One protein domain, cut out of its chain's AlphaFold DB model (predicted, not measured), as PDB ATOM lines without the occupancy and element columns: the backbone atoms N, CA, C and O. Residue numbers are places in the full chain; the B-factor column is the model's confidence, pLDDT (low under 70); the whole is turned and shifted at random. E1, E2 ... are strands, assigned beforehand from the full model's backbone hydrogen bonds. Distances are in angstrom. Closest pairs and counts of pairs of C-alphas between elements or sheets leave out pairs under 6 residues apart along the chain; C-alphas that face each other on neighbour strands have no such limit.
ATOM      1  N   CYS A 160     -15.815   4.899  15.498       62.44
ATOM      2  CA  CYS A 160     -15.531   4.945  16.923       62.44
ATOM      3  C   CYS A 160     -16.820   4.964  17.730       62.44
ATOM      4  O   CYS A 160     -17.747   5.713  17.445       62.44
ATOM      5  N   ILE A 161     -16.869   4.169  18.798       56.03
ATOM      6  CA  ILE A 161     -18.063   4.052  19.650       56.03
ATOM      7  C   ILE A 161     -18.403   5.383  20.342       56.03
ATOM      8  O   ILE A 161     -19.569   5.658  20.580       56.03
ATOM      9  N   ASN A 162     -17.414   6.235  20.632       60.06
ATOM     10  CA  ASN A 162     -17.652   7.588  21.158       60.06
ATOM     11  C   ASN A 162     -17.957   8.629  20.063       60.06
ATOM     12  O   ASN A 162     -18.138   9.803  20.379       60.06
ATOM     13  N   GLY A 163     -17.954   8.205  18.799       64.25
ATOM     14  CA  GLY A 163     -18.158   9.020  17.612       64.25
ATOM     15  C   GLY A 163     -17.144  10.131  17.386       64.25
ATOM     16  O   GLY A 163     -17.440  11.093  16.682       64.25
ATOM     17  N   ILE A 164     -15.955  10.022  17.986       70.88
ATOM     18  CA  ILE A 164     -14.914  11.050  17.862       70.88
ATOM     19  C   ILE A 164     -14.394  11.189  16.428       70.88
ATOM     20  O   ILE A 164     -13.928  12.257  16.041       70.88
ATOM     21  N   ASP A 165     -14.506  10.128  15.632       72.44
ATOM     22  CA  ASP A 165     -14.170  10.129  14.212       72.44
ATOM     23  C   ASP A 165     -15.144  10.964  13.368       72.44
ATOM     24  O   ASP A 165     -14.826  11.325  12.242       72.44
ATOM     25  N   GLU A 166     -16.288  11.354  13.921       72.81
ATOM     26  CA  GLU A 166     -17.283  12.211  13.270       72.81
ATOM     27  C   GLU A 166     -17.398  13.588  13.948       72.81
ATOM     28  O   GLU A 166     -18.338  14.351  13.709       72.81
ATOM     29  N   PHE A 167     -16.429  13.930  14.800       66.69
ATOM     30  CA  PHE A 167     -16.379  15.213  15.489       66.69
ATOM     31  C   PHE A 167     -15.864  16.333  14.565       66.69
ATOM     32  O   PHE A 167     -14.933  16.128  13.791       66.69
ATOM     33  N   ASP A 168     -16.439  17.536  14.680       65.75
ATOM     34  CA  ASP A 168     -16.041  18.750  13.929       65.75
ATOM     35  C   ASP A 168     -16.162  18.652  12.392       65.75
ATOM     36  O   ASP A 168     -15.353  19.172  11.618       65.75
ATOM     37  N   CYS A 169     -17.209  17.976  11.923       74.19
ATOM     38  CA  CYS A 169     -17.438  17.786  10.500       74.19
ATOM     39  C   CYS A 169     -18.168  18.973   9.851       74.19
ATOM     40  O   CYS A 169     -19.276  19.315  10.259       74.19
ATOM     41  N   PRO A 170     -17.627  19.575   8.770       65.12
ATOM     42  CA  PRO A 170     -18.135  20.833   8.209       65.12
ATOM     43  C   PRO A 170     -19.534  20.745   7.570       65.12
ATOM     44  O   PRO A 170     -20.084  21.773   7.189       65.12
ATOM     45  N   ASN A 171     -20.100  19.540   7.441       66.44
ATOM     46  CA  ASN A 171     -21.388  19.274   6.794       66.44
ATOM     47  C   ASN A 171     -22.346  18.441   7.669       66.44
ATOM     48  O   ASN A 171     -23.276  17.831   7.134       66.44
ATOM     49  N   SER A 172     -22.133  18.359   8.986       72.19
ATOM     50  CA  SER A 172     -23.092  17.673   9.851       72.19
ATOM     51  C   SER A 172     -24.389  18.486   9.946       72.19
ATOM     52  O   SER A 172     -24.379  19.694  10.162       72.19
ATOM     53  N   TYR A 173     -25.535  17.819   9.784       83.12
ATOM     54  CA  TYR A 173     -26.851  18.437  10.008       83.12
ATOM     55  C   TYR A 173     -27.106  18.769  11.488       83.12
ATOM     56  O   TYR A 173     -28.025  19.526  11.799       83.12
ATOM     57  N   CYS A 174     -26.313  18.181  12.381       83.81
ATOM     58  CA  CYS A 174     -26.335  18.396  13.820       83.81
ATOM     59  C   CYS A 174     -25.109  19.204  14.262       83.81
ATOM     60  O   CYS A 174     -24.106  19.257  13.546       83.81
ATOM     61  N   ASN A 175     -25.183  19.836  15.435       84.88
ATOM     62  CA  ASN A 175     -24.067  20.614  15.973       84.88
ATOM     63  C   ASN A 175     -22.869  19.722  16.361       84.88
ATOM     64  O   ASN A 175     -23.006  18.513  16.521       84.88
ATOM     65  N   ILE A 176     -21.707  20.343  16.615       73.25
ATOM     66  CA  ILE A 176     -20.405  19.699  16.918       73.25
ATOM     67  C   ILE A 176     -20.430  18.709  18.112       73.25
ATOM     68  O   ILE A 176     -19.495  17.948  18.285       73.25
ATOM     69  N   ASN A 177     -21.499  18.644  18.914       74.88
ATOM     70  CA  ASN A 177     -21.646  17.696  20.033       74.88
ATOM     71  C   ASN A 177     -22.992  16.954  20.013       74.88
ATOM     72  O   ASN A 177     -23.520  16.584  21.068       74.88
ATOM     73  N   GLU A 178     -23.600  16.816  18.840       83.00
ATOM     74  CA  GLU A 178     -24.906  16.195  18.664       83.00
ATOM     75  C   GLU A 178     -24.837  15.047  17.659       83.00
ATOM     76  O   GLU A 178     -24.275  15.165  16.575       83.00
ATOM     77  N   PHE A 179     -25.470  13.938  18.013       81.00
ATOM     78  CA  PHE A 179     -25.600  12.763  17.177       81.00
ATOM     79  C   PHE A 179     -26.870  12.840  16.343       81.00
ATOM     80  O   PHE A 179     -27.946  13.135  16.866       81.00
ATOM     81  N   LYS A 180     -26.761  12.512  15.055       84.44
ATOM     82  CA  LYS A 180     -27.925  12.332  14.193       84.44
ATOM     83  C   LYS A 180     -28.585  10.991  14.514       84.44
ATOM     84  O   LYS A 180     -27.983   9.938  14.322       84.44
ATOM     85  N   CYS A 181     -29.825  11.038  14.973       85.56
ATOM     86  CA  CYS A 181     -30.620   9.864  15.294       85.56
ATOM     87  C   CYS A 181     -31.846   9.794  14.386       85.56
ATOM     88  O   CYS A 181     -32.581  10.774  14.286       85.56
ATOM     89  N   ILE A 182     -32.063   8.667  13.712       86.88
ATOM     90  CA  ILE A 182     -33.162   8.526  12.747       86.88
ATOM     91  C   ILE A 182     -34.397   8.004  13.479       86.88
ATOM     92  O   ILE A 182     -34.324   6.980  14.167       86.88
ATOM     93  N   ILE A 183     -35.511   8.730  13.361       90.81
ATOM     94  CA  ILE A 183     -36.785   8.345  13.969       90.81
ATOM     95  C   ILE A 183     -37.509   7.427  12.979       90.81
ATOM     96  O   ILE A 183     -37.999   7.885  11.944       90.81
ATOM     97  N   ASP A 184     -37.572   6.137  13.308       83.88
ATOM     98  CA  ASP A 184     -38.146   5.082  12.462       83.88
ATOM     99  C   ASP A 184     -37.541   5.054  11.038       83.88
ATOM    100  O   ASP A 184     -36.452   5.569  10.802       83.88
ATOM    101  N   ASP A 185     -38.226   4.449  10.066       79.31
ATOM    102  CA  ASP A 185     -37.811   4.442   8.651       79.31
ATOM    103  C   ASP A 185     -38.110   5.779   7.932       79.31
ATOM    104  O   ASP A 185     -38.166   5.848   6.700       79.31
ATOM    105  N   SER A 186     -38.374   6.851   8.684       81.81
ATOM    106  CA  SER A 186     -38.706   8.160   8.124       81.81
ATOM    107  C   SER A 186     -37.449   8.964   7.760       81.81
ATOM    108  O   SER A 186     -36.338   8.679   8.202       81.81
ATOM    109  N   ILE A 187     -37.617   9.996   6.924       81.50
ATOM    110  CA  ILE A 187     -36.534  10.939   6.575       81.50
ATOM    111  C   ILE A 187     -36.226  11.881   7.760       81.50
ATOM    112  O   ILE A 187     -35.208  12.579   7.754       81.50
ATOM    113  N   ASP A 188     -37.080  11.889   8.788       90.75
ATOM    114  CA  ASP A 188     -36.931  12.756   9.945       90.75
ATOM    115  C   ASP A 188     -35.816  12.252  10.869       90.75
ATOM    116  O   ASP A 188     -35.659  11.060  11.150       90.75
ATOM    117  N   TYR A 189     -35.017  13.196  11.358       89.81
ATOM    118  CA  TYR A 189     -33.924  12.921  12.276       89.81
ATOM    119  C   TYR A 189     -33.935  13.899  13.447       89.81
ATOM    120  O   TYR A 189     -34.318  15.062  13.320       89.81
ATOM    121  N   LEU A 190     -33.472  13.414  14.594       92.25
ATOM    122  CA  LEU A 190     -33.254  14.187  15.805       92.25
ATOM    123  C   LEU A 190     -31.754  14.364  16.035       92.25
ATOM    124  O   LEU A 190     -30.990  13.407  15.921       92.25
ATOM    125  N   CYS A 191     -31.340  15.570  16.406       90.31
ATOM    126  CA  CYS A 191     -29.984  15.831  16.873       90.31
ATOM    127  C   CYS A 191     -29.933  15.674  18.397       90.31
ATOM    128  O   CYS A 191     -30.537  16.446  19.140       90.31
ATOM    129  N   ILE A 192     -29.248  14.633  18.868       86.88
ATOM    130  CA  ILE A 192     -29.160  14.262  20.282       86.88
ATOM    131  C   ILE A 192     -27.808  14.688  20.836       86.88
ATOM    132  O   ILE A 192     -26.781  14.160  20.427       86.88
ATOM    133  N   SER A 193     -27.791  15.595  21.811       88.38
ATOM    134  CA  SER A 193     -26.535  15.980  22.460       88.38
ATOM    135  C   SER A 193     -25.849  14.784  23.127       88.38
ATOM    136  O   SER A 193     -26.472  14.061  23.905       88.38
ATOM    137  N   GLN A 194     -24.542  14.631  22.903       81.88
ATOM    138  CA  GLN A 194     -23.714  13.611  23.550       81.88
ATOM    139  C   GLN A 194     -23.745  13.699  25.078       81.88
ATOM    140  O   GLN A 194     -23.647  12.683  25.761       81.88
ATOM    141  N   ALA A 195     -23.929  14.905  25.625       84.38
ATOM    142  CA  ALA A 195     -24.046  15.114  27.065       84.38
ATOM    143  C   ALA A 195     -25.259  14.393  27.683       84.38
ATOM    144  O   ALA A 195     -25.261  14.129  28.883       84.38
ATOM    145  N   ASN A 196     -26.251  14.063  26.855       88.31
ATOM    146  CA  ASN A 196     -27.521  13.471  27.249       88.31
ATOM    147  C   ASN A 196     -27.600  11.971  26.921       88.31
ATOM    148  O   ASN A 196     -28.669  11.377  27.074       88.31
ATOM    149  N   ILE A 197     -26.500  11.366  26.454       86.62
ATOM    150  CA  ILE A 197     -26.408   9.926  26.214       86.62
ATOM    151  C   ILE A 197     -25.734   9.241  27.398       86.62
ATOM    152  O   ILE A 197     -24.682   9.651  27.899       86.62
ATOM    153  N   TYR A 198     -26.359   8.153  27.812       87.25
ATOM    154  CA  TYR A 198     -25.948   7.328  28.922       87.25
ATOM    155  C   TYR A 198     -25.891   5.870  28.493       87.25
ATOM    156  O   TYR A 198     -26.675   5.410  27.670       87.25
ATOM    157  N   GLU A 199     -24.974   5.122  29.082       85.25
ATOM    158  CA  GLU A 199     -24.802   3.703  28.828       85.25
ATOM    159  C   GLU A 199     -25.104   2.919  30.101       85.25
ATOM    160  O   GLU A 199     -24.625   3.261  31.183       85.25
ATOM    161  N   LYS A 200     -25.877   1.843  29.963       86.69
ATOM    162  CA  LYS A 200     -26.136   0.897  31.048       86.69
ATOM    163  C   LYS A 200     -25.859  -0.517  30.569       86.69
ATOM    164  O   LYS A 200     -26.350  -0.951  29.523       86.69
ATOM    165  N   THR A 201     -25.061  -1.234  31.348       81.00
ATOM    166  CA  THR A 201     -24.833  -2.666  31.169       81.00
ATOM    167  C   THR A 201     -26.043  -3.435  31.675       81.00
ATOM    168  O   THR A 201     -26.478  -3.247  32.809       81.00
ATOM    169  N   ILE A 202     -26.595  -4.291  30.826       80.62
ATOM    170  CA  ILE A 202     -27.750  -5.129  31.121       80.62
ATOM    171  C   ILE A 202     -27.425  -6.591  30.824       80.62
ATOM    172  O   ILE A 202     -26.765  -6.907  29.837       80.62
ATOM    173  N   ASN A 203     -27.945  -7.496  31.647       81.12
ATOM    174  CA  ASN A 203     -27.848  -8.927  31.382       81.12
ATOM    175  C   ASN A 203     -28.873  -9.290  30.303       81.12
ATOM    176  O   ASN A 203     -30.080  -9.251  30.544       81.12
ATOM    177  N   CYS A 204     -28.399  -9.589  29.094       75.75
ATOM    178  CA  CYS A 204     -29.265  -9.880  27.951       75.75
ATOM    179  C   CYS A 204     -29.811 -11.299  27.944       75.75
ATOM    180  O   CYS A 204     -30.885 -11.535  27.398       75.75
ATOM    181  N   SER A 205     -29.052 -12.253  28.480       75.94
ATOM    182  CA  SER A 205     -29.434 -13.658  28.502       75.94
ATOM    183  C   SER A 205     -28.524 -14.442  29.442       75.94
ATOM    184  O   SER A 205     -27.335 -14.145  29.553       75.94
ATOM    185  N   LYS A 206     -29.093 -15.466  30.080       65.56
ATOM    186  CA  LYS A 206     -28.349 -16.589  30.650       65.56
ATOM    187  C   LYS A 206     -28.455 -17.733  29.654       65.56
ATOM    188  O   LYS A 206     -29.371 -18.546  29.751       65.56
ATOM    189  N   HIS A 207     -27.582 -17.755  28.654       55.56
ATOM    190  CA  HIS A 207     -27.500 -18.905  27.763       55.56
ATOM    191  C   HIS A 207     -26.322 -19.756  28.231       55.56
ATOM    192  O   HIS A 207     -25.182 -19.337  28.093       55.56
ATOM    193  N   ASN A 208     -26.615 -20.937  28.780       62.00
ATOM    194  CA  ASN A 208     -25.626 -21.926  29.233       62.00
ATOM    195  C   ASN A 208     -24.691 -21.428  30.355       62.00
ATOM    196  O   ASN A 208     -23.481 -21.428  30.178       62.00
ATOM    197  N   ASP A 209     -25.251 -21.019  31.499       66.31
ATOM    198  CA  ASP A 209     -24.536 -20.609  32.729       66.31
ATOM    199  C   ASP A 209     -23.593 -19.391  32.631       66.31
ATOM    200  O   ASP A 209     -23.263 -18.804  33.662       66.31
ATOM    201  N   ASP A 210     -23.267 -18.923  31.428       65.62
ATOM    202  CA  ASP A 210     -22.506 -17.698  31.215       65.62
ATOM    203  C   ASP A 210     -23.444 -16.478  31.161       65.62
ATOM    204  O   ASP A 210     -24.409 -16.415  30.387       65.62
ATOM    205  N   GLU A 211     -23.181 -15.480  32.013       69.44
ATOM    206  CA  GLU A 211     -23.900 -14.204  31.984       69.44
ATOM    207  C   GLU A 211     -23.443 -13.371  30.783       69.44
ATOM    208  O   GLU A 211     -22.333 -12.835  30.751       69.44
ATOM    209  N   ILE A 212     -24.322 -13.228  29.788       70.12
ATOM    210  CA  ILE A 212     -24.067 -12.355  28.644       70.12
ATOM    211  C   ILE A 212     -24.436 -10.924  29.036       70.12
ATOM    212  O   ILE A 212     -25.614 -10.553  29.104       70.12
ATOM    213  N   ILE A 213     -23.406 -10.114  29.266       71.00
ATOM    214  CA  ILE A 213     -23.529  -8.676  29.505       71.00
ATOM    215  C   ILE A 213     -23.634  -7.975  28.148       71.00
ATOM    216  O   ILE A 213     -22.697  -8.017  27.353       71.00
ATOM    217  N   CYS A 214     -24.745  -7.284  27.888       73.56
ATOM    218  CA  CYS A 214     -24.819  -6.313  26.798       73.56
ATOM    219  C   CYS A 214     -24.847  -4.891  27.328       73.56
ATOM    220  O   CYS A 214     -25.049  -4.628  28.512       73.56
ATOM    221  N   ARG A 215     -24.732  -3.950  26.398       74.19
ATOM    222  CA  ARG A 215     -24.879  -2.524  26.658       74.19
ATOM    223  C   ARG A 215     -26.110  -2.014  25.943       74.19
ATOM    224  O   ARG A 215     -26.378  -2.396  24.806       74.19
ATOM    225  N   LYS A 216     -26.851  -1.151  26.622       82.69
ATOM    226  CA  LYS A 216     -27.933  -0.369  26.033       82.69
ATOM    227  C   LYS A 216     -27.624   1.109  26.205       82.69
ATOM    228  O   LYS A 216     -27.126   1.522  27.254       82.69
ATOM    229  N   LEU A 217     -27.926   1.874  25.161       87.94
ATOM    230  CA  LEU A 217     -27.798   3.322  25.150       87.94
ATOM    231  C   LEU A 217     -29.139   3.947  25.518       87.94
ATOM    232  O   LEU A 217     -30.186   3.557  24.998       87.94
ATOM    233  N   PHE A 218     -29.084   4.920  26.414       88.38
ATOM    234  CA  PHE A 218     -30.223   5.648  26.938       88.38
ATOM    235  C   PHE A 218     -30.042   7.143  26.706       88.38
ATOM    236  O   PHE A 218     -28.936   7.671  26.800       88.38
ATOM    237  N   TYR A 219     -31.143   7.826  26.433       91.06
ATOM    238  CA  TYR A 219     -31.219   9.270  26.310       91.06
ATOM    239  C   TYR A 219     -32.025   9.856  27.469       91.06
ATOM    240  O   TYR A 219     -33.093   9.346  27.816       91.06
ATOM    241  N   SER A 220     -31.521  10.950  28.041       88.50
ATOM    242  CA  SER A 220     -32.225  11.744  29.047       88.50
ATOM    243  C   SER A 220     -31.929  13.225  28.871       88.50
ATOM    244  O   SER A 220     -30.771  13.630  28.850       88.50
ATOM    245  N   THR A 221     -32.968  14.057  28.816       85.19
ATOM    246  CA  THR A 221     -32.821  15.523  28.859       85.19
ATOM    247  C   THR A 221     -32.456  16.039  30.249       85.19
ATOM    248  O   THR A 221     -31.945  17.148  30.378       85.19
ATOM    249  N   ASN A 222     -32.746  15.258  31.291       85.94
ATOM    250  CA  ASN A 222     -32.476  15.621  32.675       85.94
ATOM    251  C   ASN A 222     -31.165  14.977  33.125       85.94
ATOM    252  O   ASN A 222     -30.928  13.801  32.839       85.94
ATOM    253  N   LEU A 223     -30.352  15.727  33.874       76.56
ATOM    254  CA  LEU A 223     -29.171  15.190  34.548       76.56
ATOM    255  C   LEU A 223     -29.600  14.029  35.453       76.56
ATOM    256  O   LEU A 223     -30.294  14.228  36.451       76.56
ATOM    257  N   ILE A 224     -29.196  12.814  35.086       76.50
ATOM    258  CA  ILE A 224     -29.441  11.623  35.895       76.50
ATOM    259  C   ILE A 224     -28.507  11.691  37.107       76.50
ATOM    260  O   ILE A 224     -27.288  11.614  36.967       76.50
ATOM    261  N   ASN A 225     -29.077  11.839  38.305       71.69
ATOM    262  CA  ASN A 225     -28.309  11.835  39.559       71.69
ATOM    263  C   ASN A 225     -27.856  10.422  39.977       71.69
ATOM    264  O   ASN A 225     -27.005  10.276  40.853       71.69
ATOM    265  N   GLU A 226     -28.380   9.375  39.339       71.62
ATOM    266  CA  GLU A 226     -28.046   7.971  39.599       71.62
ATOM    267  C   GLU A 226     -26.781   7.534  38.840       71.62
ATOM    268  O   GLU A 226     -26.811   6.655  37.976       71.62
ATOM    269  N   LYS A 227     -25.636   8.133  39.195       65.31
ATOM    270  CA  LYS A 227     -24.321   7.812  38.601       65.31
ATOM    271  C   LYS A 227     -23.923   6.330  38.698       65.31
ATOM    272  O   LYS A 227     -23.025   5.897  37.987       65.31
ATOM    273  N   ASN A 228     -24.561   5.562  39.582       69.44
ATOM    274  CA  ASN A 228     -24.217   4.161  39.823       69.44
ATOM    275  C   ASN A 228     -24.819   3.198  38.791       69.44
ATOM    276  O   ASN A 228     -24.317   2.085  38.663       69.44
ATOM    277  N   GLU A 229     -25.880   3.590  38.083       78.31
ATOM    278  CA  GLU A 229     -26.584   2.695  37.153       78.31
ATOM    279  C   GLU A 229     -26.378   3.081  35.680       78.31
ATOM    280  O   GLU A 229     -26.351   2.217  34.802       78.31
ATOM    281  N   TYR A 230     -26.179   4.372  35.422       79.00
ATOM    282  CA  TYR A 230     -25.990   4.927  34.089       79.00
ATOM    283  C   TYR A 230     -24.641   5.635  34.009       79.00
ATOM    284  O   TYR A 230     -24.387   6.616  34.708       79.00
ATOM    285  N   LEU A 231     -23.773   5.156  33.122       78.56
ATOM    286  CA  LEU A 231     -22.493   5.788  32.836       78.56
ATOM    287  C   LEU A 231     -22.702   6.844  31.756       78.56
ATOM    288  O   LEU A 231     -23.075   6.519  30.629       78.56
ATOM    289  N   SER A 232     -22.462   8.113  32.088       74.88
ATOM    290  CA  SER A 232     -22.484   9.174  31.079       74.88
ATOM    291  C   SER A 232     -21.400   8.912  30.042       74.88
ATOM    292  O   SER A 232     -20.232   8.706  30.383       74.88
ATOM    293  N   TRP A 233     -21.767   8.986  28.765       71.19
ATOM    294  CA  TRP A 233     -20.807   8.826  27.674       71.19
ATOM    295  C   TRP A 233     -19.727   9.907  27.654       71.19
ATOM    296  O   TRP A 233     -18.640   9.686  27.130       71.19
ATOM    297  N   LYS A 234     -19.991  11.052  28.287       67.56
ATOM    298  CA  LYS A 234     -19.029  12.142  28.444       67.56
ATOM    299  C   LYS A 234     -17.885  11.806  29.412       67.56
ATOM    300  O   LYS A 234     -16.819  12.404  29.309       67.56
ATOM    301  N   GLU A 235     -18.101  10.896  30.366       62.00
ATOM    302  CA  GLU A 235     -17.139  10.597  31.442       62.00
ATOM    303  C   GLU A 235     -16.220   9.393  31.129       62.00
ATOM    304  O   GLU A 235     -15.270   9.145  31.873       62.00
ATOM    305  N   LYS A 236     -16.442   8.651  30.030       57.00
ATOM    306  CA  LYS A 236     -15.572   7.523  29.645       57.00
ATOM    307  C   LYS A 236     -14.300   8.003  28.942       57.00
ATOM    308  O   LYS A 236     -14.361   8.694  27.932       57.00
ATOM    309  N   THR A 237     -13.144   7.576  29.453       38.75
ATOM    310  CA  THR A 237     -11.824   7.947  28.919       38.75
ATOM    311  C   THR A 237     -11.229   6.915  27.959       38.75
ATOM    312  O   THR A 237     -10.536   7.323  27.036       38.75
ATOM    313  N   GLN A 270     -27.898   0.062  16.660       73.88
ATOM    314  CA  GLN A 270     -27.942   0.405  18.074       73.88
ATOM    315  C   GLN A 270     -29.129   1.341  18.295       73.88
ATOM    316  O   GLN A 270     -29.149   2.477  17.826       73.88
ATOM    317  N   LEU A 271     -30.144   0.846  18.999       84.50
ATOM    318  CA  LEU A 271     -31.300   1.643  19.393       84.50
ATOM    319  C   LEU A 271     -30.947   2.486  20.620       84.50
ATOM    320  O   LEU A 271     -30.449   1.955  21.616       84.50
ATOM    321  N   ILE A 272     -31.256   3.780  20.562       87.00
ATOM    322  CA  ILE A 272     -31.238   4.671  21.724       87.00
ATOM    323  C   ILE A 272     -32.608   4.596  22.394       87.00
ATOM    324  O   ILE A 272     -33.630   4.743  21.727       87.00
ATOM    325  N   TRP A 273     -32.643   4.383  23.706       90.69
ATOM    326  CA  TRP A 273     -33.876   4.278  24.492       90.69
ATOM    327  C   TRP A 273     -34.122   5.554  25.299       90.69
ATOM    328  O   TRP A 273     -33.208   6.076  25.922       90.69
ATOM    329  N   ASP A 274     -35.351   6.055  25.344       90.31
ATOM    330  CA  ASP A 274     -35.725   7.103  26.301       90.31
ATOM    331  C   ASP A 274     -35.733   6.512  27.716       90.31
ATOM    332  O   ASP A 274     -36.454   5.543  27.979       90.31
ATOM    333  N   ILE A 275     -34.946   7.090  28.629       89.00
ATOM    334  CA  ILE A 275     -34.820   6.582  29.997       89.00
ATOM    335  C   ILE A 275     -36.141   6.614  30.774       89.00
ATOM    336  O   ILE A 275     -36.409   5.712  31.563       89.00
ATOM    337  N   ASN A 276     -36.980   7.630  30.549       89.06
ATOM    338  CA  ASN A 276     -38.189   7.846  31.344       89.06
ATOM    339  C   ASN A 276     -39.308   6.908  30.898       89.06
ATOM    340  O   ASN A 276     -40.094   6.421  31.708       89.06
ATOM    341  N   ASN A 277     -39.376   6.664  29.589       88.75
ATOM    342  CA  ASN A 277     -40.454   5.904  28.967       88.75
ATOM    343  C   ASN A 277     -40.075   4.447  28.684       88.75
ATOM    344  O   ASN A 277     -40.956   3.647  28.371       88.75
ATOM    345  N   ASN A 278     -38.783   4.109  28.762       87.81
ATOM    346  CA  ASN A 278     -38.221   2.819  28.373       87.81
ATOM    347  C   ASN A 278     -38.726   2.360  26.991       87.81
ATOM    348  O   ASN A 278     -39.111   1.207  26.793       87.81
ATOM    349  N   LYS A 279     -38.761   3.295  26.037       91.62
ATOM    350  CA  LYS A 279     -39.133   3.058  24.639       91.62
ATOM    351  C   LYS A 279     -37.953   3.395  23.730       91.62
ATOM    352  O   LYS A 279     -37.217   4.328  24.055       91.62
ATOM    353  N   PRO A 280     -37.768   2.676  22.608       89.25
ATOM    354  CA  PRO A 280     -36.787   3.073  21.611       89.25
ATOM    355  C   PRO A 280     -37.176   4.453  21.073       89.25
ATOM    356  O   PRO A 280     -38.312   4.666  20.659       89.25
ATOM    357  N   LEU A 281     -36.244   5.395  21.151       89.56
ATOM    358  CA  LEU A 281     -36.399   6.754  20.654       89.56
ATOM    359  C   LEU A 281     -36.075   6.812  19.161       89.56
ATOM    360  O   LEU A 281     -36.786   7.451  18.394       89.56
ATOM    361  N   CYS A 282     -34.973   6.174  18.772       89.69
ATOM    362  CA  CYS A 282     -34.427   6.235  17.424       89.69
ATOM    363  C   CYS A 282     -33.279   5.225  17.261       89.69
ATOM    364  O   CYS A 282     -32.748   4.696  18.246       89.69
ATOM    365  N   ALA A 283     -32.890   4.966  16.016       84.00
ATOM    366  CA  ALA A 283     -31.708   4.174  15.701       84.00
ATOM    367  C   ALA A 283     -30.507   5.093  15.447       84.00
ATOM    368  O   ALA A 283     -30.601   6.072  14.699       84.00
ATOM    369  N   LEU A 284     -29.363   4.756  16.046       75.69
ATOM    370  CA  LEU A 284     -28.083   5.301  15.612       75.69
ATOM    371  C   LEU A 284     -27.789   4.754  14.223       75.69
ATOM    372  O   LEU A 284     -27.749   3.537  14.021       75.69
ATOM    373  N   GLN A 285     -27.576   5.662  13.275       66.62
ATOM    374  CA  GLN A 285     -27.127   5.302  11.942       66.62
ATOM    375  C   GLN A 285     -25.664   4.851  12.032       66.62
ATOM    376  O   GLN A 285     -24.735   5.633  11.858       66.62
ATOM    377  N   LEU A 286     -25.458   3.572  12.343       60.44
ATOM    378  CA  LEU A 286     -24.190   2.903  12.105       60.44
ATOM    379  C   LEU A 286     -24.155   2.653  10.606       60.44
ATOM    380  O   LEU A 286     -24.871   1.790  10.105       60.44
ATOM    381  N   GLY A 287     -23.434   3.503   9.877       47.81
ATOM    382  CA  GLY A 287     -23.345   3.379   8.430       47.81
ATOM    383  C   GLY A 287     -22.978   1.960   8.023       47.81
ATOM    384  O   GLY A 287     -22.215   1.286   8.719       47.81
ATOM    385  N   ASP A 288     -23.545   1.518   6.902       44.16
ATOM    386  CA  ASP A 288     -23.232   0.218   6.336       44.16
ATOM    387  C   ASP A 288     -21.714   0.099   6.227       44.16
ATOM    388  O   ASP A 288     -21.083   0.761   5.397       44.16
ATOM    389  N   VAL A 289     -21.119  -0.749   7.068       40.72
ATOM    390  CA  VAL A 289     -19.703  -1.104   6.978       40.72
ATOM    391  C   VAL A 289     -19.548  -2.032   5.778       40.72
ATOM    392  O   VAL A 289     -19.121  -3.176   5.873       40.72
TER     393      VAL A 289
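What this domain is: This is residues 160 to 237 and 270 to 289 of the 373 residues of the protein "Hypothetical protein" of Rotaria sordida (UniProt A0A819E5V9). Three hairpins side by side, E1 with E2, E5 with E6 and E3 with E4, make one strongly twisted sheet, and the long E3 and E4 hairpin is an arm reaching one end of the longest axis. The printed part has 98 residues, no named helix and six strands, E1 to E6 along the chain; the mixed sheet runs E2 E1 E6 E5 E4 E3. It is all strand, with 41 residues in named strands, under half, and compact, with a radius of gyration of the C-alphas of 14.6 A and spans of 48 by 32 by 28 A.

How they stand to each other: E1, residues 178 to 182, and E2, residues 189 to 193, form an antiparallel hairpin, N 181 to O 190 2.8 A. E3, residues 197 to 207, and E4, residues 210 to 219, form another, N 202 to O 214 2.8 A. E5, residues 271 to 274, is parallel to E4, N 273 to O 217 2.9 A. E6, residues 279 to 284, forms a hairpin with E5, N 272 to O 282 2.9 A, and is antiparallel to E1, N 182 to O 283 3.1 A.

Where its parts are: E1 begins at C-alpha 178 (-24.906, 16.195, 18.664). E3 is 28.9 A long, E4 28.8 A. E6 ends at C-alpha 284 (-28.083, 5.301, 15.612).

The domain as a whole: The C-alphas farthest apart, of Pro 170 and Asp 209, are 48.6 A apart. Residues 238 to 269 are not printed; C-alphas 237 and 270 are 20.8 A apart. Of the links printed whole, none is long. The pLDDT is under 70 in 25 residues, among them 206 to 211.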